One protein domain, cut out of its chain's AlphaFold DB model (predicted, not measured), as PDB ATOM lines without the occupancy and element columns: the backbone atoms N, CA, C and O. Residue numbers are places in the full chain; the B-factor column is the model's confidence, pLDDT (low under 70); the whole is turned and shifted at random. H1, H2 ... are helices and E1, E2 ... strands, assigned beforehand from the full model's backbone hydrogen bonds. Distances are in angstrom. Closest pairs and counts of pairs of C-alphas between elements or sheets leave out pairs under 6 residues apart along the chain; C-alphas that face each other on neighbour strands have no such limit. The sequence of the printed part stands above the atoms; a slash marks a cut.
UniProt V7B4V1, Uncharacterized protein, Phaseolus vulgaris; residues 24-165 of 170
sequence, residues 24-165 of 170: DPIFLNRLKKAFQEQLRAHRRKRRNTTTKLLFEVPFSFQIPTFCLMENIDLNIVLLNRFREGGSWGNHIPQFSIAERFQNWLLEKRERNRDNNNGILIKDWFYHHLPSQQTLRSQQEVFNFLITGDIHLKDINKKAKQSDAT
ATOM      1  N   ASP A  24     -37.310  11.069 -34.359       71.25
ATOM      2  CA  ASP A  24     -36.846  10.678 -33.037       71.25
ATOM      3  C   ASP A  24     -36.478   9.178 -33.041       71.25
ATOM      4  O   ASP A  24     -37.356   8.311 -33.185       71.25
ATOM      5  N   PRO A  25     -35.186   8.834 -32.879       77.88
ATOM      6  CA  PRO A  25     -34.751   7.445 -32.806       77.88
ATOM      7  C   PRO A  25     -35.450   6.687 -31.674       77.88
ATOM      8  O   PRO A  25     -35.669   5.479 -31.780       77.88
ATOM      9  N   ILE A  26     -35.829   7.383 -30.601       83.75
ATOM     10  CA  ILE A  26     -36.537   6.814 -29.458       83.75
ATOM     11  C   ILE A  26     -37.935   6.374 -29.893       83.75
ATOM     12  O   ILE A  26     -38.312   5.223 -29.656       83.75
ATOM     13  N   PHE A  27     -38.680   7.233 -30.593       83.38
ATOM     14  CA  PHE A  27     -40.003   6.897 -31.120       83.38
ATOM     15  C   PHE A  27     -39.952   5.698 -32.074       83.38
ATOM     16  O   PHE A  27     -40.673   4.716 -31.874       83.38
ATOM     17  N   LEU A  28     -39.056   5.718 -33.069       83.06
ATOM     18  CA  LEU A  28     -38.932   4.618 -34.035       83.06
ATOM     19  C   LEU A  28     -38.531   3.297 -33.368       83.06
ATOM     20  O   LEU A  28     -39.033   2.238 -33.751       83.06
ATOM     21  N   ASN A  29     -37.679   3.340 -32.343       87.00
ATOM     22  CA  ASN A  29     -37.311   2.154 -31.575       87.00
ATOM     23  C   ASN A  29     -38.486   1.602 -30.762       87.00
ATOM     24  O   ASN A  29     -38.697   0.386 -30.750       87.00
ATOM     25  N   ARG A  30     -39.282   2.468 -30.124       89.00
ATOM     26  CA  ARG A  30     -40.508   2.065 -29.410       89.00
ATOM     27  C   ARG A  30     -41.517   1.430 -30.362       89.00
ATOM     28  O   ARG A  30     -42.067   0.372 -30.058       89.00
ATOM     29  N   LEU A  31     -41.687   2.024 -31.541       87.75
ATOM     30  CA  LEU A  31     -42.580   1.535 -32.585       87.75
ATOM     31  C   LEU A  31     -42.130   0.169 -33.124       87.75
ATOM     32  O   LEU A  31     -42.915  -0.778 -33.179       87.75
ATOM     33  N   LYS A  32     -40.836   0.031 -33.433       89.12
ATOM     34  CA  LYS A  32     -40.226  -1.238 -33.850       89.12
ATOM     35  C   LYS A  32     -40.413  -2.323 -32.796       89.12
ATOM     36  O   LYS A  32     -40.791  -3.443 -33.139       89.12
ATOM     37  N   LYS A  33     -40.177  -1.997 -31.523       90.81
ATOM     38  CA  LYS A  33     -40.347  -2.931 -30.407       90.81
ATOM     39  C   LYS A  33     -41.798  -3.411 -30.295       90.81
ATOM     40  O   LYS A  33     -42.019  -4.618 -30.241       90.81
ATOM     41  N   ALA A  34     -42.768  -2.499 -30.354       90.06
ATOM     42  CA  ALA A  34     -44.187  -2.844 -30.264       90.06
ATOM     43  C   ALA A  34     -44.633  -3.799 -31.387       90.06
ATOM     44  O   ALA A  34     -45.276  -4.817 -31.127       90.06
ATOM     45  N   PHE A  35     -44.229  -3.542 -32.636       89.12
ATOM     46  CA  PHE A  35     -44.554  -4.449 -33.742       89.12
ATOM     47  C   PHE A  35     -43.842  -5.800 -33.629       89.12
ATOM     48  O   PHE A  35     -44.426  -6.841 -33.931       89.12
ATOM     49  N   GLN A  36     -42.595  -5.826 -33.149       89.25
ATOM     50  CA  GLN A  36     -41.895  -7.084 -32.885       89.25
ATOM     51  C   GLN A  36     -42.591  -7.926 -31.812       89.25
ATOM     52  O   GLN A  36     -42.619  -9.152 -31.936       89.25
ATOM     53  N   GLU A  37     -43.146  -7.296 -30.778       89.19
ATOM     54  CA  GLU A  37     -43.925  -7.966 -29.735       89.19
ATOM     55  C   GLU A  37     -45.215  -8.568 -30.302       89.19
ATOM     56  O   GLU A  37     -45.469  -9.752 -30.073       89.19
ATOM     57  N   GLN A  38     -45.955  -7.822 -31.134       87.62
ATOM     58  CA  GLN A  38     -47.134  -8.350 -31.836       87.62
ATOM     59  C   GLN A  38     -46.771  -9.569 -32.701       87.62
ATOM     60  O   GLN A  38     -47.384 -10.630 -32.582       87.62
ATOM     61  N   LEU A  39     -45.695  -9.483 -33.493       85.44
ATOM     62  CA  LEU A  39     -45.217 -10.619 -34.287       85.44
ATOM     63  C   LEU A  39     -44.867 -11.832 -33.414       85.44
ATOM     64  O   LEU A  39     -45.206 -12.963 -33.755       85.44
ATOM     65  N   ARG A  40     -44.186 -11.627 -32.280       85.31
ATOM     66  CA  ARG A  40     -43.851 -12.715 -31.345       85.31
ATOM     67  C   ARG A  40     -45.102 -13.360 -30.752       85.31
ATOM     68  O   ARG A  40     -45.119 -14.583 -30.629       85.31
ATOM     69  N   ALA A  41     -46.133 -12.575 -30.441       82.50
ATOM     70  CA  ALA A  41     -47.399 -13.081 -29.920       82.50
ATOM     71  C   ALA A  41     -48.112 -14.016 -30.915       82.50
ATOM     72  O   ALA A  41     -48.691 -15.021 -30.498       82.50
ATOM     73  N   HIS A  42     -48.011 -13.734 -32.221       79.56
ATOM     74  CA  HIS A  42     -48.580 -14.574 -33.283       79.56
ATOM     75  C   HIS A  42     -47.738 -15.814 -33.619       79.56
ATOM     76  O   HIS A  42     -48.278 -16.830 -34.051       79.56
ATOM     77  N   ARG A  43     -46.425 -15.802 -33.353       75.19
ATOM     78  CA  ARG A  43     -45.492 -16.921 -33.618       75.19
ATOM     79  C   ARG A  43     -45.665 -18.151 -32.696       75.19
ATOM     80  O   ARG A  43     -44.694 -18.880 -32.463       75.19
ATOM     81  N   ARG A  44     -46.858 -18.424 -32.151       66.19
ATOM     82  CA  ARG A  44     -47.086 -19.514 -31.175       66.19
ATOM     83  C   ARG A  44     -46.543 -20.870 -31.674       66.19
ATOM     84  O   ARG A  44     -46.659 -21.235 -32.842       66.19
ATOM     85  N   LYS A  45     -45.905 -21.626 -30.769       51.66
ATOM     86  CA  LYS A  45     -45.290 -22.940 -31.042       51.66
ATOM     87  C   LYS A  45     -46.365 -24.039 -31.107       51.66
ATOM     88  O   LYS A  45     -46.904 -24.404 -30.070       51.66
ATOM     89  N   ARG A  46     -46.581 -24.654 -32.273       51.59
ATOM     90  CA  ARG A  46     -47.054 -26.054 -32.370       51.59
ATOM     91  C   ARG A  46     -45.893 -26.997 -32.731       51.59
ATOM     92  O   ARG A  46     -44.918 -26.558 -33.348       51.59
ATOM     93  N   ARG A  47     -45.973 -28.247 -32.243       49.19
ATOM     94  CA  ARG A  47     -44.992 -29.343 -32.425       49.19
ATOM     95  C   ARG A  47     -45.111 -29.975 -33.828       49.19
ATOM     96  O   ARG A  47     -46.174 -29.929 -34.430       49.19
ATOM     97  N   ASN A  48     -43.974 -30.482 -34.308       45.59
ATOM     98  CA  ASN A  48     -43.564 -30.706 -35.704       45.59
ATOM     99  C   ASN A  48     -44.241 -31.878 -36.453       45.59
ATOM    100  O   ASN A  48     -44.623 -32.870 -35.836       45.59
ATOM    101  N   THR A  49     -44.192 -31.845 -37.795       37.53
ATOM    102  CA  THR A  49     -43.910 -33.019 -38.656       37.53
ATOM    103  C   THR A  49     -43.244 -32.558 -39.969       37.53
ATOM    104  O   THR A  49     -43.478 -31.442 -40.427       37.53
ATOM    105  N   THR A  50     -42.381 -33.407 -40.531       46.84
ATOM    106  CA  THR A  50     -41.387 -33.160 -41.592       46.84
ATOM    107  C   THR A  50     -41.949 -32.650 -42.928       46.84
ATOM    108  O   THR A  50     -42.998 -33.096 -43.387       46.84
ATOM    109  N   THR A  51     -41.216 -31.694 -43.529       48.41
ATOM    110  CA  THR A  51     -41.453 -31.048 -44.845       48.41
ATOM    111  C   THR A  51     -42.905 -30.644 -45.097       48.41
ATOM    112  O   THR A  51     -43.455 -30.869 -46.173       48.41
ATOM    113  N   LYS A  52     -43.545 -30.061 -44.084       65.81
ATOM    114  CA  LYS A  52     -44.926 -29.590 -44.149       65.81
ATOM    115  C   LYS A  52     -45.003 -28.149 -43.677       65.81
ATOM    116  O   LYS A  52     -44.301 -27.740 -42.750       65.81
ATOM    117  N   LEU A  53     -45.874 -27.389 -44.331       71.69
ATOM    118  CA  LEU A  53     -46.441 -26.172 -43.776       71.69
ATOM    119  C   LEU A  53     -46.847 -26.451 -42.324       71.69
ATOM    120  O   LEU A  53     -47.697 -27.303 -42.074       71.69
ATOM    121  N   LEU A  54     -46.185 -25.800 -41.366       76.94
ATOM    122  CA  LEU A  54     -46.441 -26.054 -39.951       76.94
ATOM    123  C   LEU A  54     -47.726 -25.364 -39.507       76.94
ATOM    124  O   LEU A  54     -48.464 -25.918 -38.696       76.94
ATOM    125  N   PHE A  55     -47.955 -24.149 -40.005       79.50
ATOM    126  CA  PHE A  55     -49.219 -23.437 -39.893       79.50
ATOM    127  C   PHE A  55     -49.225 -22.175 -40.754       79.50
ATOM    128  O   PHE A  55     -48.170 -21.626 -41.089       79.50
ATOM    129  N   GLU A  56     -50.440 -21.679 -40.964       86.81
ATOM    130  CA  GLU A  56     -50.748 -20.338 -41.436       86.81
ATOM    131  C   GLU A  56     -51.735 -19.694 -40.465       86.81
ATOM    132  O   GLU A  56     -52.677 -20.340 -40.003       86.81
ATOM    133  N   VAL A  57     -51.490 -18.438 -40.104       88.38
ATOM    134  CA  VAL A  57     -52.368 -17.681 -39.207       88.38
ATOM    135  C   VAL A  57     -52.625 -16.310 -39.818       88.38
ATOM    136  O   VAL A  57     -51.674 -15.531 -39.937       88.38
ATOM    137  N   PRO A  58     -53.876 -15.986 -40.197       91.25
ATOM    138  CA  PRO A  58     -54.220 -14.632 -40.585       91.25
ATOM    139  C   PRO A  58     -54.169 -13.721 -39.356       91.25
ATOM    140  O   PRO A  58     -54.558 -14.115 -38.252       91.25
ATOM    141  N   PHE A  59     -53.667 -12.507 -39.532       91.38
ATOM    142  CA  PHE A  59     -53.603 -11.510 -38.475       91.38
ATOM    143  C   PHE A  59     -53.622 -10.090 -39.046       91.38
ATOM    144  O   PHE A  59     -53.451  -9.873 -40.243       91.38
ATOM    145  N   SER A  60     -53.819  -9.121 -38.158       91.56
ATOM    146  CA  SER A  60     -53.695  -7.698 -38.459       91.56
ATOM    147  C   SER A  60     -52.892  -7.042 -37.346       91.56
ATOM    148  O   SER A  60     -52.997  -7.430 -36.180       91.56
ATOM    149  N   PHE A  61     -52.095  -6.043 -37.699       91.56
ATOM    150  CA  PHE A  61     -51.394  -5.216 -36.733       91.56
ATOM    151  C   PHE A  61     -52.371  -4.286 -36.032       91.56
ATOM    152  O   PHE A  61     -53.260  -3.694 -36.645       91.56
ATOM    153  N   GLN A  62     -52.172  -4.131 -34.729       89.56
ATOM    154  CA  GLN A  62     -52.870  -3.116 -33.954       89.56
ATOM    155  C   GLN A  62     -51.994  -1.877 -33.832       89.56
ATOM    156  O   GLN A  62     -50.765  -1.972 -33.756       89.56
ATOM    157  N   ILE A  63     -52.635  -0.713 -33.753       86.88
ATOM    158  CA  ILE A  63     -51.951   0.519 -33.367       86.88
ATOM    159  C   ILE A  63     -51.334   0.310 -31.973       86.88
ATOM    160  O   ILE A  63     -52.051  -0.087 -31.052       86.88
ATOM    161  N   PRO A  64     -50.022   0.542 -31.791       88.12
ATOM    162  CA  PRO A  64     -49.391   0.386 -30.490       88.12
ATOM    163  C   PRO A  64     -50.031   1.269 -29.421       88.12
ATOM    164  O   PRO A  64     -50.247   2.461 -29.632       88.12
ATOM    165  N   THR A  65     -50.264   0.699 -28.239       86.50
ATOM    166  CA  THR A  65     -50.968   1.368 -27.135       86.50
ATOM    167  C   THR A  65     -50.326   2.692 -26.737       86.50
ATOM    168  O   THR A  65     -51.031   3.645 -26.424       86.50
ATOM    169  N   PHE A  66     -48.995   2.791 -26.800       83.81
ATOM    170  CA  PHE A  66     -48.298   4.032 -26.467       83.81
ATOM    171  C   PHE A  66     -48.656   5.184 -27.416       83.81
ATOM    172  O   PHE A  66     -48.699   6.323 -26.969       83.81
ATOM    173  N   CYS A  67     -48.970   4.902 -28.686       83.50
ATOM    174  CA  CYS A  67     -49.435   5.926 -29.618       83.50
ATOM    175  C   CYS A  67     -50.793   6.484 -29.180       83.50
ATOM    176  O   CYS A  67     -51.000   7.688 -29.233       83.50
ATOM    177  N   LEU A  68     -51.688   5.631 -28.675       83.25
ATOM    178  CA  LEU A  68     -52.983   6.068 -28.142       83.25
ATOM    179  C   LEU A  68     -52.810   6.878 -26.850       83.25
ATOM    180  O   LEU A  68     -53.408   7.938 -26.700       83.25
ATOM    181  N   MET A  69     -51.962   6.403 -25.931       81.25
ATOM    182  CA  MET A  69     -51.722   7.055 -24.637       81.25
ATOM    183  C   MET A  69     -51.057   8.428 -24.772       81.25
ATOM    184  O   MET A  69     -51.350   9.333 -23.998       81.25
ATOM    185  N   GLU A  70     -50.160   8.580 -25.745       83.06
ATOM    186  CA  GLU A  70     -49.433   9.828 -25.998       83.06
ATOM    187  C   GLU A  70     -50.143  10.729 -27.020       83.06
ATOM    188  O   GLU A  70     -49.618  11.786 -27.366       83.06
ATOM    189  N   ASN A  71     -51.347  10.343 -27.464       80.19
ATOM    190  CA  ASN A  71     -52.152  11.056 -28.458       80.19
ATOM    191  C   ASN A  71     -51.384  11.315 -29.771       80.19
ATOM    192  O   ASN A  71     -51.379  12.411 -30.332       80.19
ATOM    193  N   ILE A  72     -50.681  10.278 -30.226       81.81
ATOM    194  CA  ILE A  72     -49.875  10.268 -31.440       81.81
ATOM    195  C   ILE A  72     -50.730   9.735 -32.586       81.81
ATOM    196  O   ILE A  72     -51.035   8.541 -32.652       81.81
ATOM    197  N   ASP A  73     -51.046  10.611 -33.534       82.56
ATOM    198  CA  ASP A  73     -51.663  10.205 -34.791       82.56
ATOM    199  C   ASP A  73     -50.605   9.627 -35.742       82.56
ATOM    200  O   ASP A  73     -49.830  10.347 -36.378       82.56
ATOM    201  N   LEU A  74     -50.588   8.298 -35.856       79.62
ATOM    202  CA  LEU A  74     -49.703   7.571 -36.766       79.62
ATOM    203  C   LEU A  74     -49.874   7.988 -38.231       79.62
ATOM    204  O   LEU A  74     -48.872   8.015 -38.941       79.62
ATOM    205  N   ASN A  75     -51.084   8.336 -38.689       77.19
ATOM    206  CA  ASN A  75     -51.302   8.804 -40.064       77.19
ATOM    207  C   ASN A  75     -50.534  10.087 -40.311       77.19
ATOM    208  O   ASN A  75     -49.740  10.152 -41.246       77.19
ATOM    209  N   ILE A  76     -50.701  11.067 -39.430       76.69
ATOM    210  CA  ILE A  76     -50.014  12.354 -39.538       76.69
ATOM    211  C   ILE A  76     -48.498  12.160 -39.426       76.69
ATOM    212  O   ILE A  76     -47.746  12.651 -40.267       76.69
ATOM    213  N   VAL A  77     -48.039  11.396 -38.432       77.56
ATOM    214  CA  VAL A  77     -46.610  11.154 -38.174       77.56
ATOM    215  C   VAL A  77     -45.941  10.453 -39.359       77.56
ATOM    216  O   VAL A  77     -44.899  10.907 -39.833       77.56
ATOM    217  N   LEU A  78     -46.525   9.376 -39.891       77.38
ATOM    218  CA  LEU A  78     -45.907   8.664 -41.010       77.38
ATOM    219  C   LEU A  78     -46.037   9.425 -42.334       77.38
ATOM    220  O   LEU A  78     -45.097   9.379 -43.118       77.38
ATOM    221  N   LEU A  79     -47.134  10.151 -42.584       71.00
ATOM    222  CA  LEU A  79     -47.278  10.985 -43.786       71.00
ATOM    223  C   LEU A  79     -46.281  12.150 -43.799       71.00
ATOM    224  O   LEU A  79     -45.668  12.425 -44.830       71.00
ATOM    225  N   ASN A  80     -46.065  12.804 -42.654       67.94
ATOM    226  CA  ASN A  80     -45.113  13.909 -42.541       67.94
ATOM    227  C   ASN A  80     -43.664  13.469 -42.781       67.94
ATOM    228  O   ASN A  80     -42.858  14.272 -43.253       67.94
ATOM    229  N   ARG A  81     -43.346  12.183 -42.567       66.00
ATOM    230  CA  ARG A  81     -42.042  11.607 -42.926       66.00
ATOM    231  C   ARG A  81     -41.674  11.827 -44.396       66.00
ATOM    232  O   ARG A  81     -40.492  11.958 -44.699       66.00
ATOM    233  N   PHE A  82     -42.667  11.864 -45.283       57.81
ATOM    234  CA  PHE A  82     -42.472  12.017 -46.726       57.81
ATOM    235  C   PHE A  82     -42.524  13.476 -47.195       57.81
ATOM    236  O   PHE A  82     -42.103  13.765 -48.309       57.81
ATOM    237  N   ARG A  83     -43.032  14.406 -46.372       53.50
ATOM    238  CA  ARG A  83     -43.204  15.819 -46.756       53.50
ATOM    239  C   ARG A  83     -41.966  16.682 -46.492       53.50
ATOM    240  O   ARG A  83     -41.701  17.603 -47.255       53.50
ATOM    241  N   GLU A  84     -41.190  16.398 -45.448       48.69
ATOM    242  CA  GLU A  84     -40.018  17.211 -45.087       48.69
ATOM    243  C   GLU A  84     -38.714  16.722 -45.740       48.69
ATOM    244  O   GLU A  84     -37.848  16.177 -45.052       48.69
ATOM    245  N   GLY A  85     -38.578  16.925 -47.056       44.91
ATOM    246  CA  GLY A  85     -37.312  17.179 -47.778       44.91
ATOM    247  C   GLY A  85     -36.130  16.197 -47.662       44.91
ATOM    248  O   GLY A  85     -35.102  16.416 -48.296       44.91
ATOM    249  N   GLY A  86     -36.215  15.122 -46.885       45.59
ATOM    250  CA  GLY A  86     -35.133  14.161 -46.715       45.59
ATOM    251  C   GLY A  86     -35.177  13.123 -47.821       45.59
ATOM    252  O   GLY A  86     -35.944  12.185 -47.689       45.59
ATOM    253  N   SER A  87     -34.399  13.318 -48.890       50.88
ATOM    254  CA  SER A  87     -34.004  12.373 -49.963       50.88
ATOM    255  C   SER A  87     -35.052  11.428 -50.596       50.88
ATOM    256  O   SER A  87     -34.690  10.627 -51.453       50.88
ATOM    257  N   TRP A  88     -36.325  11.476 -50.200       50.91
ATOM    258  CA  TRP A  88     -37.379  10.526 -50.576       50.91
ATOM    259  C   TRP A  88     -38.384  11.131 -51.560       50.91
ATOM    260  O   TRP A  88     -39.393  10.501 -51.840       50.91
ATOM    261  N   GLY A  89     -38.105  12.317 -52.119       50.09
ATOM    262  CA  GLY A  89     -38.929  12.957 -53.151       50.09
ATOM    263  C   GLY A  89     -40.404  13.095 -52.760       50.09
ATOM    264  O   GLY A  89     -40.785  12.893 -51.613       50.09
ATOM    265  N   ASN A  90     -41.264  13.417 -53.721       57.12
ATOM    266  CA  ASN A  90     -42.720  13.424 -53.544       57.12
ATOM    267  C   ASN A  90     -43.288  11.993 -53.429       57.12
ATOM    268  O   ASN A  90     -44.209  11.626 -54.156       57.12
ATOM    269  N   HIS A  91     -42.701  11.144 -52.585       64.56
ATOM    270  CA  HIS A  91     -43.117   9.761 -52.434       64.56
ATOM    271  C   HIS A  91     -44.481   9.701 -51.753       64.56
ATOM    272  O   HIS A  91     -44.630   9.976 -50.560       64.56
ATOM    273  N   ILE A  92     -45.477   9.276 -52.521       67.44
ATOM    274  CA  ILE A  92     -46.807   8.950 -52.028       67.44
ATOM    275  C   ILE A  92     -46.821   7.439 -51.798       67.44
ATOM    276  O   ILE A  92     -46.673   6.693 -52.763       67.44
ATOM    277  N   PRO A  93     -46.956   6.973 -50.547       73.94
ATOM    278  CA  PRO A  93     -47.001   5.546 -50.281       73.94
ATOM    279  C   PRO A  93     -48.140   4.858 -51.024       73.94
ATOM    280  O   PRO A  93     -49.253   5.381 -51.059       73.94
ATOM    281  N   GLN A  94     -47.877   3.655 -51.532       78.94
ATOM    282  CA  GLN A  94     -48.877   2.901 -52.288       78.94
ATOM    283  C   GLN A  94     -50.101   2.502 -51.447       78.94
ATOM    284  O   GLN A  94     -51.211   2.448 -51.966       78.94
ATOM    285  N   PHE A  95     -49.900   2.235 -50.155       81.31
ATOM    286  CA  PHE A  95     -50.953   1.821 -49.225       81.31
ATOM    287  C   PHE A  95     -51.134   2.853 -48.109       81.31
ATOM    288  O   PHE A  95     -50.151   3.370 -47.557       81.31
ATOM    289  N   SER A  96     -52.379   3.104 -47.707       84.88
ATOM    290  CA  SER A  96     -52.699   3.814 -46.464       84.88
ATOM    291  C   SER A  96     -52.208   3.029 -45.240       84.88
ATOM    292  O   SER A  96     -51.941   1.830 -45.321       84.88
ATOM    293  N   ILE A  97     -52.078   3.673 -44.075       84.88
ATOM    294  CA  ILE A  97     -51.645   2.959 -42.857       84.88
ATOM    295  C   ILE A  97     -52.619   1.839 -42.494       84.88
ATOM    296  O   ILE A  97     -52.180   0.752 -42.124       84.88
ATOM    297  N   ALA A  98     -53.924   2.093 -42.613       87.38
ATOM    298  CA  ALA A  98     -54.942   1.094 -42.319       87.38
ATOM    299  C   ALA A  98     -54.757  -0.152 -43.196       87.38
ATOM    300  O   ALA A  98     -54.713  -1.264 -42.672       87.38
ATOM    301  N   GLU A  99     -54.553   0.036 -44.501       89.12
ATOM    302  CA  GLU A  99     -54.308  -1.065 -45.437       89.12
ATOM    303  C   GLU A  99     -53.027  -1.815 -45.096       89.12
ATOM    304  O   GLU A  99     -53.054  -3.037 -45.010       89.12
ATOM    305  N   ARG A 100     -51.931  -1.105 -44.793       90.12
ATOM    306  CA  ARG A 100     -50.658  -1.736 -44.404       90.12
ATOM    307  C   ARG A 100     -50.779  -2.616 -43.171       90.12
ATOM    308  O   ARG A 100     -49.955  -3.504 -42.988       90.12
ATOM    309  N   PHE A 101     -51.714  -2.325 -42.270       91.75
ATOM    310  CA  PHE A 101     -51.832  -3.030 -40.994       91.75
ATOM    311  C   PHE A 101     -52.760  -4.238 -41.098       91.75
ATOM    312  O   PHE A 101     -52.700  -5.126 -40.250       91.75
ATOM    313  N   GLN A 102     -53.606  -4.296 -42.119       92.81
ATOM    314  CA  GLN A 102     -54.645  -5.308 -42.242       92.81
ATOM    315  C   GLN A 102     -54.249  -6.434 -43.195       92.81
ATOM    316  O   GLN A 102     -53.359  -6.295 -44.028       92.81
ATOM    317  N   ASN A 103     -54.951  -7.562 -43.074       92.62
ATOM    318  CA  ASN A 103     -54.904  -8.664 -44.037       92.62
ATOM    319  C   ASN A 103     -53.502  -9.271 -44.202       92.62
ATOM    320  O   ASN A 103     -53.013  -9.460 -45.319       92.62
ATOM    321  N   TRP A 104     -52.864  -9.595 -43.075       95.00
ATOM    322  CA  TRP A 104     -51.604 -10.325 -43.062       95.00
ATOM    323  C   TRP A 104     -51.813 -11.818 -42.858       95.00
ATOM    324  O   TRP A 104     -52.744 -12.249 -42.183       95.00
ATOM    325  N   LEU A 105     -50.886 -12.611 -43.383       93.00
ATOM    326  CA  LEU A 105     -50.782 -14.045 -43.151       93.00
ATOM    327  C   LEU A 105     -49.386 -14.366 -42.613       93.00
ATOM    328  O   LEU A 105     -48.376 -14.015 -43.224       93.00
ATOM    329  N   LEU A 106     -49.317 -15.019 -41.456       91.75
ATOM    330  CA  LEU A 106     -48.079 -15.555 -40.902       91.75
ATOM    331  C   LEU A 106     -47.963 -17.028 -41.266       91.75
ATOM    332  O   LEU A 106     -48.725 -17.845 -40.755       91.75
ATOM    333  N   GLU A 107     -46.969 -17.362 -42.073       90.44
ATOM    334  CA  GLU A 107     -46.676 -18.723 -42.488       90.44
ATOM    335  C   GLU A 107     -45.381 -19.219 -41.827       90.44
ATOM    336  O   GLU A 107     -44.378 -18.503 -41.717       90.44
ATOM    337  N   LYS A 108     -45.391 -20.478 -41.381       87.88
ATOM    338  CA  LYS A 108     -44.209 -21.153 -40.845       87.88
ATOM    339  C   LYS A 108     -43.940 -22.444 -41.604       87.88
ATOM    340  O   LYS A 108     -44.778 -23.345 -41.605       87.88
ATOM    341  N   ARG A 109     -42.734 -22.584 -42.155       85.31
ATOM    342  CA  ARG A 109     -42.278 -23.802 -42.841       85.31
ATOM    343  C   ARG A 109     -41.121 -24.460 -42.109       85.31
ATOM    344  O   ARG A 109     -40.329 -23.797 -41.440       85.31
ATOM    345  N   GLU A 110     -41.023 -25.774 -42.258       85.12
ATOM    346  CA  GLU A 110     -39.892 -26.568 -41.791       85.12
ATOM    347  C   GLU A 110     -39.238 -27.263 -42.984       85.12
ATOM    348  O   GLU A 110     -39.921 -27.933 -43.761       85.12
ATOM    349  N   ARG A 111     -37.924 -27.097 -43.142       79.06
ATOM    350  CA  ARG A 111     -37.156 -27.758 -44.202       79.06
ATOM    351  C   ARG A 111     -35.964 -28.505 -43.634       79.06
ATOM    352  O   ARG A 111     -35.324 -28.047 -42.685       79.06
ATOM    353  N   ASN A 112     -35.673 -29.650 -44.236       73.38
ATOM    354  CA  ASN A 112     -34.430 -30.354 -43.979       73.38
ATOM    355  C   ASN A 112     -33.300 -29.616 -44.705       73.38
ATOM    356  O   ASN A 112     -33.484 -29.162 -45.836       73.38
ATOM    357  N   ARG A 113     -32.158 -29.440 -44.042       68.75
ATOM    358  CA  ARG A 113     -30.953 -28.943 -44.701       68.75
ATOM    359  C   ARG A 113     -30.103 -30.154 -45.028       68.75
ATOM    360  O   ARG A 113     -29.600 -30.802 -44.108       68.75
ATOM    361  N   ASP A 114     -29.925 -30.417 -46.315       60.91
ATOM    362  CA  ASP A 114     -28.987 -31.437 -46.767       60.91
ATOM    363  C   ASP A 114     -27.616 -31.135 -46.136       60.91
ATOM    364  O   ASP A 114     -27.150 -29.991 -46.149       60.91
ATOM    365  N   ASN A 115     -27.027 -32.148 -45.497       64.50
ATOM    366  CA  ASN A 115     -25.739 -32.129 -44.784       64.50
ATOM    367  C   ASN A 115     -25.712 -31.582 -43.344       64.50
ATOM    368  O   ASN A 115     -24.625 -31.372 -42.813       64.50
ATOM    369  N   ASN A 116     -26.852 -31.375 -42.671       60.50
ATOM    370  CA  ASN A 116     -26.864 -30.798 -41.315       60.50
ATOM    371  C   ASN A 116     -27.350 -31.763 -40.215       60.50
ATOM    372  O   ASN A 116     -28.125 -31.358 -39.354       60.50
ATOM    373  N   ASN A 117     -26.929 -33.036 -40.247       63.03
ATOM    374  CA  ASN A 117     -27.184 -34.055 -39.208       63.03
ATOM    375  C   ASN A 117     -28.642 -34.119 -38.686       63.03
ATOM    376  O   ASN A 117     -28.874 -34.332 -37.498       63.03
ATOM    377  N   GLY A 118     -29.641 -33.897 -39.549       68.38
ATOM    378  CA  GLY A 118     -31.058 -33.914 -39.159       68.38
ATOM    379  C   GLY A 118     -31.571 -32.646 -38.453       68.38
ATOM    380  O   GLY A 118     -32.694 -32.641 -37.948       68.38
ATOM    381  N   ILE A 119     -30.797 -31.554 -38.421       72.19
ATOM    382  CA  ILE A 119     -31.255 -30.253 -37.913       72.19
ATOM    383  C   ILE A 119     -32.278 -29.655 -38.885       72.19
ATOM    384  O   ILE A 119     -31.947 -29.249 -40.001       72.19
ATOM    385  N   LEU A 120     -33.523 -29.542 -38.423       75.00
ATOM    386  CA  LEU A 120     -34.621 -28.918 -39.159       75.00
ATOM    387  C   LEU A 120     -34.537 -27.386 -39.077       75.00
ATOM    388  O   LEU A 120     -34.509 -26.804 -37.988       75.00
ATOM    389  N   ILE A 121     -34.536 -26.720 -40.234       79.94
ATOM    390  CA  ILE A 121     -34.613 -25.258 -40.326       79.94
ATOM    391  C   ILE A 121     -36.079 -24.841 -40.264       79.94
ATOM    392  O   ILE A 121     -36.918 -25.396 -40.972       79.94
ATOM    393  N   LYS A 122     -36.375 -23.830 -39.443       83.69
ATOM    394  CA  LYS A 122     -37.707 -23.229 -39.317       83.69
ATOM    395  C   LYS A 122     -37.705 -21.839 -39.937       83.69
ATOM    396  O   LYS A 122     -37.145 -20.913 -39.353       83.69
ATOM    397  N   ASP A 123     -38.363 -21.709 -41.082       86.19
ATOM    398  CA  ASP A 123     -38.502 -20.457 -41.818       86.19
ATOM    399  C   ASP A 123     -39.856 -19.800 -41.511       86.19
ATOM    400  O   ASP A 123     -40.875 -20.477 -41.352       86.19
ATOM    401  N   TRP A 124     -39.855 -18.471 -41.412       88.31
ATOM    402  CA  TRP A 124     -41.049 -17.660 -41.176       88.31
ATOM    403  C   TRP A 124     -41.276 -16.721 -42.354       88.31
ATOM    404  O   TRP A 124     -40.366 -15.979 -42.726       88.31
ATOM    405  N   PHE A 125     -42.498 -16.706 -42.871       91.19
ATOM    406  CA  PHE A 125     -42.926 -15.849 -43.968       91.19
ATOM    407  C   PHE A 125     -44.094 -14.973 -43.504       91.19
ATOM    408  O   PHE A 125     -44.975 -15.425 -42.774       91.19
ATOM    409  N   TYR A 126     -44.064 -13.698 -43.881       93.00
ATOM    410  CA  TYR A 126     -45.119 -12.725 -43.603       93.00
ATOM    411  C   TYR A 126     -45.691 -12.286 -44.937       93.00
ATOM    412  O   TYR A 126     -44.980 -11.648 -45.717       93.00
ATOM    413  N   HIS A 127     -46.947 -12.619 -45.194       92.44
ATOM    414  CA  HIS A 127     -47.613 -12.229 -46.422       92.44
ATOM    415  C   HIS A 127     -48.541 -11.064 -46.148       92.44
ATOM    416  O   HIS A 127     -49.416 -11.169 -45.293       92.44
ATOM    417  N   HIS A 128     -48.356  -9.968 -46.869       92.69
ATOM    418  CA  HIS A 128     -49.347  -8.905 -46.913       92.69
ATOM    419  C   HIS A 128     -50.248  -9.188 -48.110       92.69
ATOM    420  O   HIS A 128     -49.829  -9.025 -49.256       92.69
ATOM    421  N   LEU A 129     -51.459  -9.681 -47.846       89.19
ATOM    422  CA  LEU A 129     -52.352 -10.190 -48.888       89.19
ATOM    423  C   LEU A 129     -52.724  -9.120 -49.932       89.19
ATOM    424  O   LEU A 129     -52.656  -9.438 -51.118       89.19
ATOM    425  N   PRO A 130     -53.022  -7.855 -49.557       88.94
ATOM    426  CA  PRO A 130     -53.364  -6.819 -50.533       88.94
ATOM    427  C   PRO A 130     -52.229  -6.491 -51.508       88.94
ATOM    428  O   PRO A 130     -52.481  -6.259 -52.684       88.94
ATOM    429  N   SER A 131     -50.973  -6.495 -51.041       86.94
ATOM    430  CA  SER A 131     -49.814  -6.240 -51.912       86.94
ATOM    431  C   SER A 131     -49.213  -7.507 -52.520       86.94
ATOM    432  O   SER A 131     -48.255  -7.409 -53.282       86.94
ATOM    433  N   GLN A 132     -49.736  -8.684 -52.156       87.94
ATOM    434  CA  GLN A 132     -49.229 -10.010 -52.535       87.94
ATOM    435  C   GLN A 132     -47.740 -10.223 -52.203       87.94
ATOM    436  O   GLN A 132     -47.064 -11.082 -52.773       87.94
ATOM    437  N   GLN A 133     -47.203  -9.448 -51.261       86.38
ATOM    438  CA  GLN A 133     -45.793  -9.520 -50.899       86.38
ATOM    439  C   GLN A 133     -45.522 -10.619 -49.898       86.38
ATOM    440  O   GLN A 133     -46.332 -10.887 -49.019       86.38
ATOM    441  N   THR A 134     -44.315 -11.176 -49.982       90.50
ATOM    442  CA  THR A 134     -43.784 -12.119 -49.001       90.50
ATOM    443  C   THR A 134     -42.509 -11.555 -48.384       90.50
ATOM    444  O   THR A 134     -41.480 -11.443 -49.050       90.50
ATOM    445  N   LEU A 135     -42.564 -11.235 -47.096       91.12
ATOM    446  CA  LEU A 135     -41.439 -10.731 -46.312       91.12
ATOM    447  C   LEU A 135     -40.880 -11.870 -45.455       91.12
ATOM    448  O   LEU A 135     -41.629 -12.724 -44.981       91.12
ATOM    449  N   ARG A 136     -39.559 -11.914 -45.254       88.50
ATOM    450  CA  ARG A 136     -38.884 -13.043 -44.576       88.50
ATOM    451  C   ARG A 136     -38.211 -12.640 -43.268       88.50
ATOM    452  O   ARG A 136     -37.648 -13.477 -42.565       88.50
ATOM    453  N   SER A 137     -38.275 -11.361 -42.906       88.06
ATOM    454  CA  SER A 137     -37.694 -10.840 -41.669       88.06
ATOM    455  C   SER A 137     -38.601  -9.820 -40.981       88.06
ATOM    456  O   SER A 137     -39.375  -9.111 -41.618       88.06
ATOM    457  N   GLN A 138     -38.460  -9.691 -39.657       88.94
ATOM    458  CA  GLN A 138     -39.184  -8.662 -38.895       88.94
ATOM    459  C   GLN A 138     -38.793  -7.244 -39.325       88.94
ATOM    460  O   GLN A 138     -39.602  -6.332 -39.209       88.94
ATOM    461  N   GLN A 139     -37.558  -7.052 -39.801       87.06
ATOM    462  CA  GLN A 139     -37.093  -5.752 -40.281       87.06
ATOM    463  C   GLN A 139     -37.774  -5.367 -41.597       87.06
ATOM    464  O   GLN A 139     -38.159  -4.215 -41.750       87.06
ATOM    465  N   GLU A 140     -37.951  -6.315 -42.519       89.06
ATOM    466  CA  GLU A 140     -38.700  -6.085 -43.761       89.06
ATOM    467  C   GLU A 140     -40.161  -5.730 -43.461       89.06
ATOM    468  O   GLU A 140     -40.658  -4.743 -43.995       89.06
ATOM    469  N   VAL A 141     -40.810  -6.456 -42.541       90.19
ATOM    470  CA  VAL A 141     -42.177  -6.145 -42.085       90.19
ATOM    471  C   VAL A 141     -42.255  -4.748 -41.480       90.19
ATOM    472  O   VAL A 141     -43.106  -3.958 -41.867       90.19
ATOM    473  N   PHE A 142     -41.342  -4.411 -40.565       89.19
ATOM    474  CA  PHE A 142     -41.301  -3.081 -39.965       89.19
ATOM    475  C   PHE A 142     -41.130  -1.989 -41.023       89.19
ATOM    476  O   PHE A 142     -41.876  -1.017 -41.019       89.19
ATOM    477  N   ASN A 143     -40.184  -2.157 -41.948       86.75
ATOM    478  CA  ASN A 143     -39.974  -1.189 -43.015       86.75
ATOM    479  C   ASN A 143     -41.257  -0.999 -43.828       86.75
ATOM    480  O   ASN A 143     -41.686   0.137 -43.972       86.75
ATOM    481  N   PHE A 144     -41.912  -2.087 -44.246       89.12
ATOM    482  CA  PHE A 144     -43.164  -2.025 -45.001       89.12
ATOM    483  C   PHE A 144     -44.286  -1.301 -44.241       89.12
ATOM    484  O   PHE A 144     -44.937  -0.426 -44.803       89.12
ATOM    485  N   LEU A 145     -44.485  -1.592 -42.950       88.69
ATOM    486  CA  LEU A 145     -45.510  -0.919 -42.138       88.69
ATOM    487  C   LEU A 145     -45.292   0.600 -42.089       88.69
ATOM    488  O   LEU A 145     -46.245   1.378 -42.157       88.69
ATOM    489  N   ILE A 146     -44.033   1.027 -42.015       85.25
ATOM    490  CA  ILE A 146     -43.684   2.439 -41.886       85.25
ATOM    491  C   ILE A 146     -43.673   3.165 -43.230       85.25
ATOM    492  O   ILE A 146     -44.157   4.294 -43.324       85.25
ATOM    493  N   THR A 147     -43.123   2.544 -44.271       78.88
ATOM    494  CA  THR A 147     -42.911   3.201 -45.565       78.88
ATOM    495  C   THR A 147     -44.084   3.003 -46.515       78.88
ATOM    496  O   THR A 147     -44.347   3.867 -47.341       78.88
ATOM    497  N   GLY A 148     -44.821   1.901 -46.367       76.00
ATOM    498  CA  GLY A 148     -45.875   1.492 -47.297       76.00
ATOM    499  C   GLY A 148     -45.348   1.008 -48.636       76.00
ATOM    500  O   GLY A 148     -46.144   0.817 -49.547       76.00
ATOM    501  N   ASP A 149     -44.031   0.827 -48.736       70.81
ATOM    502  CA  ASP A 149     -43.329   0.729 -50.003       70.81
ATOM    503  C   ASP A 149     -42.338  -0.431 -50.039       70.81
ATOM    504  O   ASP A 149     -41.752  -0.840 -49.031       70.81
ATOM    505  N   ILE A 150     -42.176  -0.956 -51.247       60.53
ATOM    506  CA  ILE A 150     -41.736  -2.325 -51.531       60.53
ATOM    507  C   ILE A 150     -40.214  -2.399 -51.768       60.53
ATOM    508  O   ILE A 150     -39.585  -3.431 -51.537       60.53
ATOM    509  N   HIS A 151     -39.591  -1.285 -52.175       55.09
ATOM    510  CA  HIS A 151     -38.251  -1.252 -52.781       55.09
ATOM    511  C   HIS A 151     -37.190  -0.464 -51.988       55.09
ATOM    512  O   HIS A 151     -36.337   0.210 -52.565       55.09
ATOM    513  N   LEU A 152     -37.129  -0.589 -50.655       52.16
ATOM    514  CA  LEU A 152     -36.012   0.035 -49.911       52.16
ATOM    515  C   LEU A 152     -34.630  -0.524 -50.281       52.16
ATOM    516  O   LEU A 152     -33.624   0.159 -50.082       52.16
ATOM    517  N   LYS A 153     -34.562  -1.757 -50.804       46.31
ATOM    518  CA  LYS A 153     -33.288  -2.356 -51.240       46.31
ATOM    519  C   LYS A 153     -32.652  -1.570 -52.395       46.31
ATOM    520  O   LYS A 153     -31.425  -1.529 -52.466       46.31
ATOM    521  N   ASP A 154     -33.454  -0.893 -53.215       43.88
ATOM    522  CA  ASP A 154     -32.967  -0.116 -54.358       43.88
ATOM    523  C   ASP A 154     -32.676   1.348 -53.986       43.88
ATOM    524  O   ASP A 154     -31.721   1.938 -54.493       43.88
ATOM    525  N   ILE A 155     -33.412   1.912 -53.022       45.97
ATOM    526  CA  ILE A 155     -33.199   3.289 -52.538       45.97
ATOM    527  C   ILE A 155     -31.875   3.404 -51.763       45.97
ATOM    528  O   ILE A 155     -31.099   4.328 -52.003       45.97
ATOM    529  N   ASN A 156     -31.549   2.429 -50.901       44.44
ATOM    530  CA  ASN A 156     -30.278   2.428 -50.158       44.44
ATOM    531  C   ASN A 156     -29.047   2.251 -51.062       44.44
ATOM    532  O   ASN A 156     -27.970   2.742 -50.729       44.44
ATOM    533  N   LYS A 157     -29.181   1.566 -52.208       46.03
ATOM    534  CA  LYS A 157     -28.093   1.474 -53.193       46.03
ATOM    535  C   LYS A 157     -27.847   2.811 -53.885       46.03
ATOM    536  O   LYS A 157     -26.690   3.186 -54.041       46.03
ATOM    537  N   LYS A 158     -28.908   3.540 -54.242       41.53
ATOM    538  CA  LYS A 158     -28.787   4.857 -54.882       41.53
ATOM    539  C   LYS A 158     -28.255   5.931 -53.930       41.53
ATOM    540  O   LYS A 158     -27.382   6.683 -54.338       41.53
ATOM    541  N   ALA A 159     -28.689   5.941 -52.667       45.88
ATOM    542  CA  ALA A 159     -28.175   6.877 -51.658       45.88
ATOM    543  C   ALA A 159     -26.680   6.656 -51.353       45.88
ATOM    544  O   ALA A 159     -25.921   7.605 -51.200       45.88
ATOM    545  N   LYS A 160     -26.225   5.395 -51.338       43.47
ATOM    546  CA  LYS A 160     -24.802   5.075 -51.150       43.47
ATOM    547  C   LYS A 160     -23.948   5.386 -52.389       43.47
ATOM    548  O   LYS A 160     -22.759   5.647 -52.252       43.47
ATOM    549  N   GLN A 161     -24.538   5.351 -53.587       42.97
ATOM    550  CA  GLN A 161     -23.862   5.743 -54.828       42.97
ATOM    551  C   GLN A 161     -23.697   7.260 -54.944       42.97
ATOM    552  O   GLN A 161     -22.630   7.698 -55.360       42.97
ATOM    553  N   SER A 162     -24.697   8.051 -54.537       43.19
ATOM    554  CA  SER A 162     -24.618   9.517 -54.592       43.19
ATOM    555  C   SER A 162     -23.569  10.104 -53.645       43.19
ATOM    556  O   SER A 162     -22.898  11.062 -54.023       43.19
ATOM    557  N   ASP A 163     -23.371   9.501 -52.467       43.19
ATOM    558  CA  ASP A 163     -22.337   9.935 -51.511       43.19
ATOM    559  C   ASP A 163     -20.913   9.579 -51.976       43.19
ATOM    560  O   ASP A 163     -19.972  10.317 -51.697       43.19
ATOM    561  N   ALA A 164     -20.739   8.481 -52.720       44.88
ATOM    562  CA  ALA A 164     -19.432   8.093 -53.257       44.88
ATOM    563  C   ALA A 164     -18.990   9.006 -54.413       44.88
ATOM    564  O   ALA A 164     -17.833   9.404 -54.476       44.88
ATOM    565  N   THR A 165     -19.917   9.412 -55.287       42.72
ATOM    566  CA  THR A 165     -19.616  10.333 -56.398       42.72
ATOM    567  C   THR A 165     -19.364  11.777 -55.963       42.72
ATOM    568  O   THR A 165     -18.773  12.535 -56.723       42.72
TER     569      THR A 165
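AT A GLANCE: This is residues 24 to 165 of the 170 residues of an uncharacterized protein of Phaseolus vulgaris (UniProt V7B4V1). A long, strongly twisted sheet reaches toward one end of the model, with its E2-E3 loop at the tip, and a loose group of helices gathers at the other end round H5, which lies over E3 and E4. H1 runs past H5 and only grazes the sheet with its last residues, H2 and H3 lie at the end away from the E2-E3 loop, and the last helix, H6, leads away from the body, with residues 160 to 165 standing free. The printed part has 142 residues, with six named helices and four named strands in the order H1 E1 H2 H3 H4 E2 E3 E4 H5 H6; the sheet runs E1 E2 E3 E4, antiparallel throughout, and the class is mixed, helices and strands. The whole is only just loose, close to compact, with a radius of gyration of the C-alphas of 17.8 A and spans of 52 by 45 by 28 A.

HOW THE PARTS SIT: H1, residues 25 to 42, touches H5, residues 138 to 147, with residues 32 to 39 alone, at a steep tilt of 57 degrees and opposite ways; their closest C-alphas, of Lys 32 and Phe 142, are 6.5 A apart. E1, residues 53 to 59, is an edge strand, antiparallel to E2, residues 104 to 112, at 166 degrees; N 57 and O 106 are 2.9 A apart, within hydrogen-bond range. H1 only grazes the sheet, with residues 38 to 42; its closest C-alpha to E1 is that of His 42, 7.7 A from that of Val 57. H2, residues 65 to 69, and H1 are near each other, with 8 pairs of C-alphas within 10 A. H3, residues 74 to 83, is close to H5 but not clearly touching, about perpendicular at 74 degrees; their closest C-alphas, of Leu 78 and Ile 146, are 6.7 A apart. H4, residues 97 to 101, touches H5, the closest C-alphas being those of Arg 100 and Leu 145, 5.7 A apart. E2 and E3, residues 120 to 128, form an antiparallel hairpin at 159 degrees, with N 107 and O 125 at 2.9 A. E3 and E4, residues 133 to 135, form another at 140 degrees, with N 126 and O 135 at 2.8 A; E2, E3 and E4 are a meander, each strand the antiparallel neighbour of the one before. H5 is on the sheet at a height of 10.6 A, over E4 and only just over E3, with 3 C-alphas falling on E3; it runs along the strands, at 1 degree to E4 on the local plane. H6, residues 152 to 165, touches no helix and is only just apart from H5, the closest distance being 8.0 A. Every O i to N i+4 pair is within hydrogen-bond range in H1, H2, H4 and H5, against 4 of 6 in H3 and 8 of 10 in H6.

IN THESE COORDINATES: H1 begins at C-alpha 25, (-34.751, 7.445, -32.806), and is 26.0 A long. E1 measures 17.2 A from C-alpha 53 to C-alpha 59. The five-residue H2 and the ten-residue H3 follow, then H4, again five residues. E2 measures 26.4 A and ends at C-alpha 112, (-34.430, -30.354, -43.979); E3 returns over 26.0 A, and E4 has three residues. H5 measures 14.1 A. H6 measures 20.4 A and ends at C-alpha 165, (-19.616, 10.333, -56.398).

THE WHOLE: The C-alphas farthest apart, those of Asn 71 and Asn 115, are 53.2 A apart. The printed part has no cut; the link from H3 to H4, residues 84 to 96, is long. The mean pLDDT of the printed part is 75.0, and residues 44 to 52, 80 to 92, 113 to 118 and 150 to 165 are under 70.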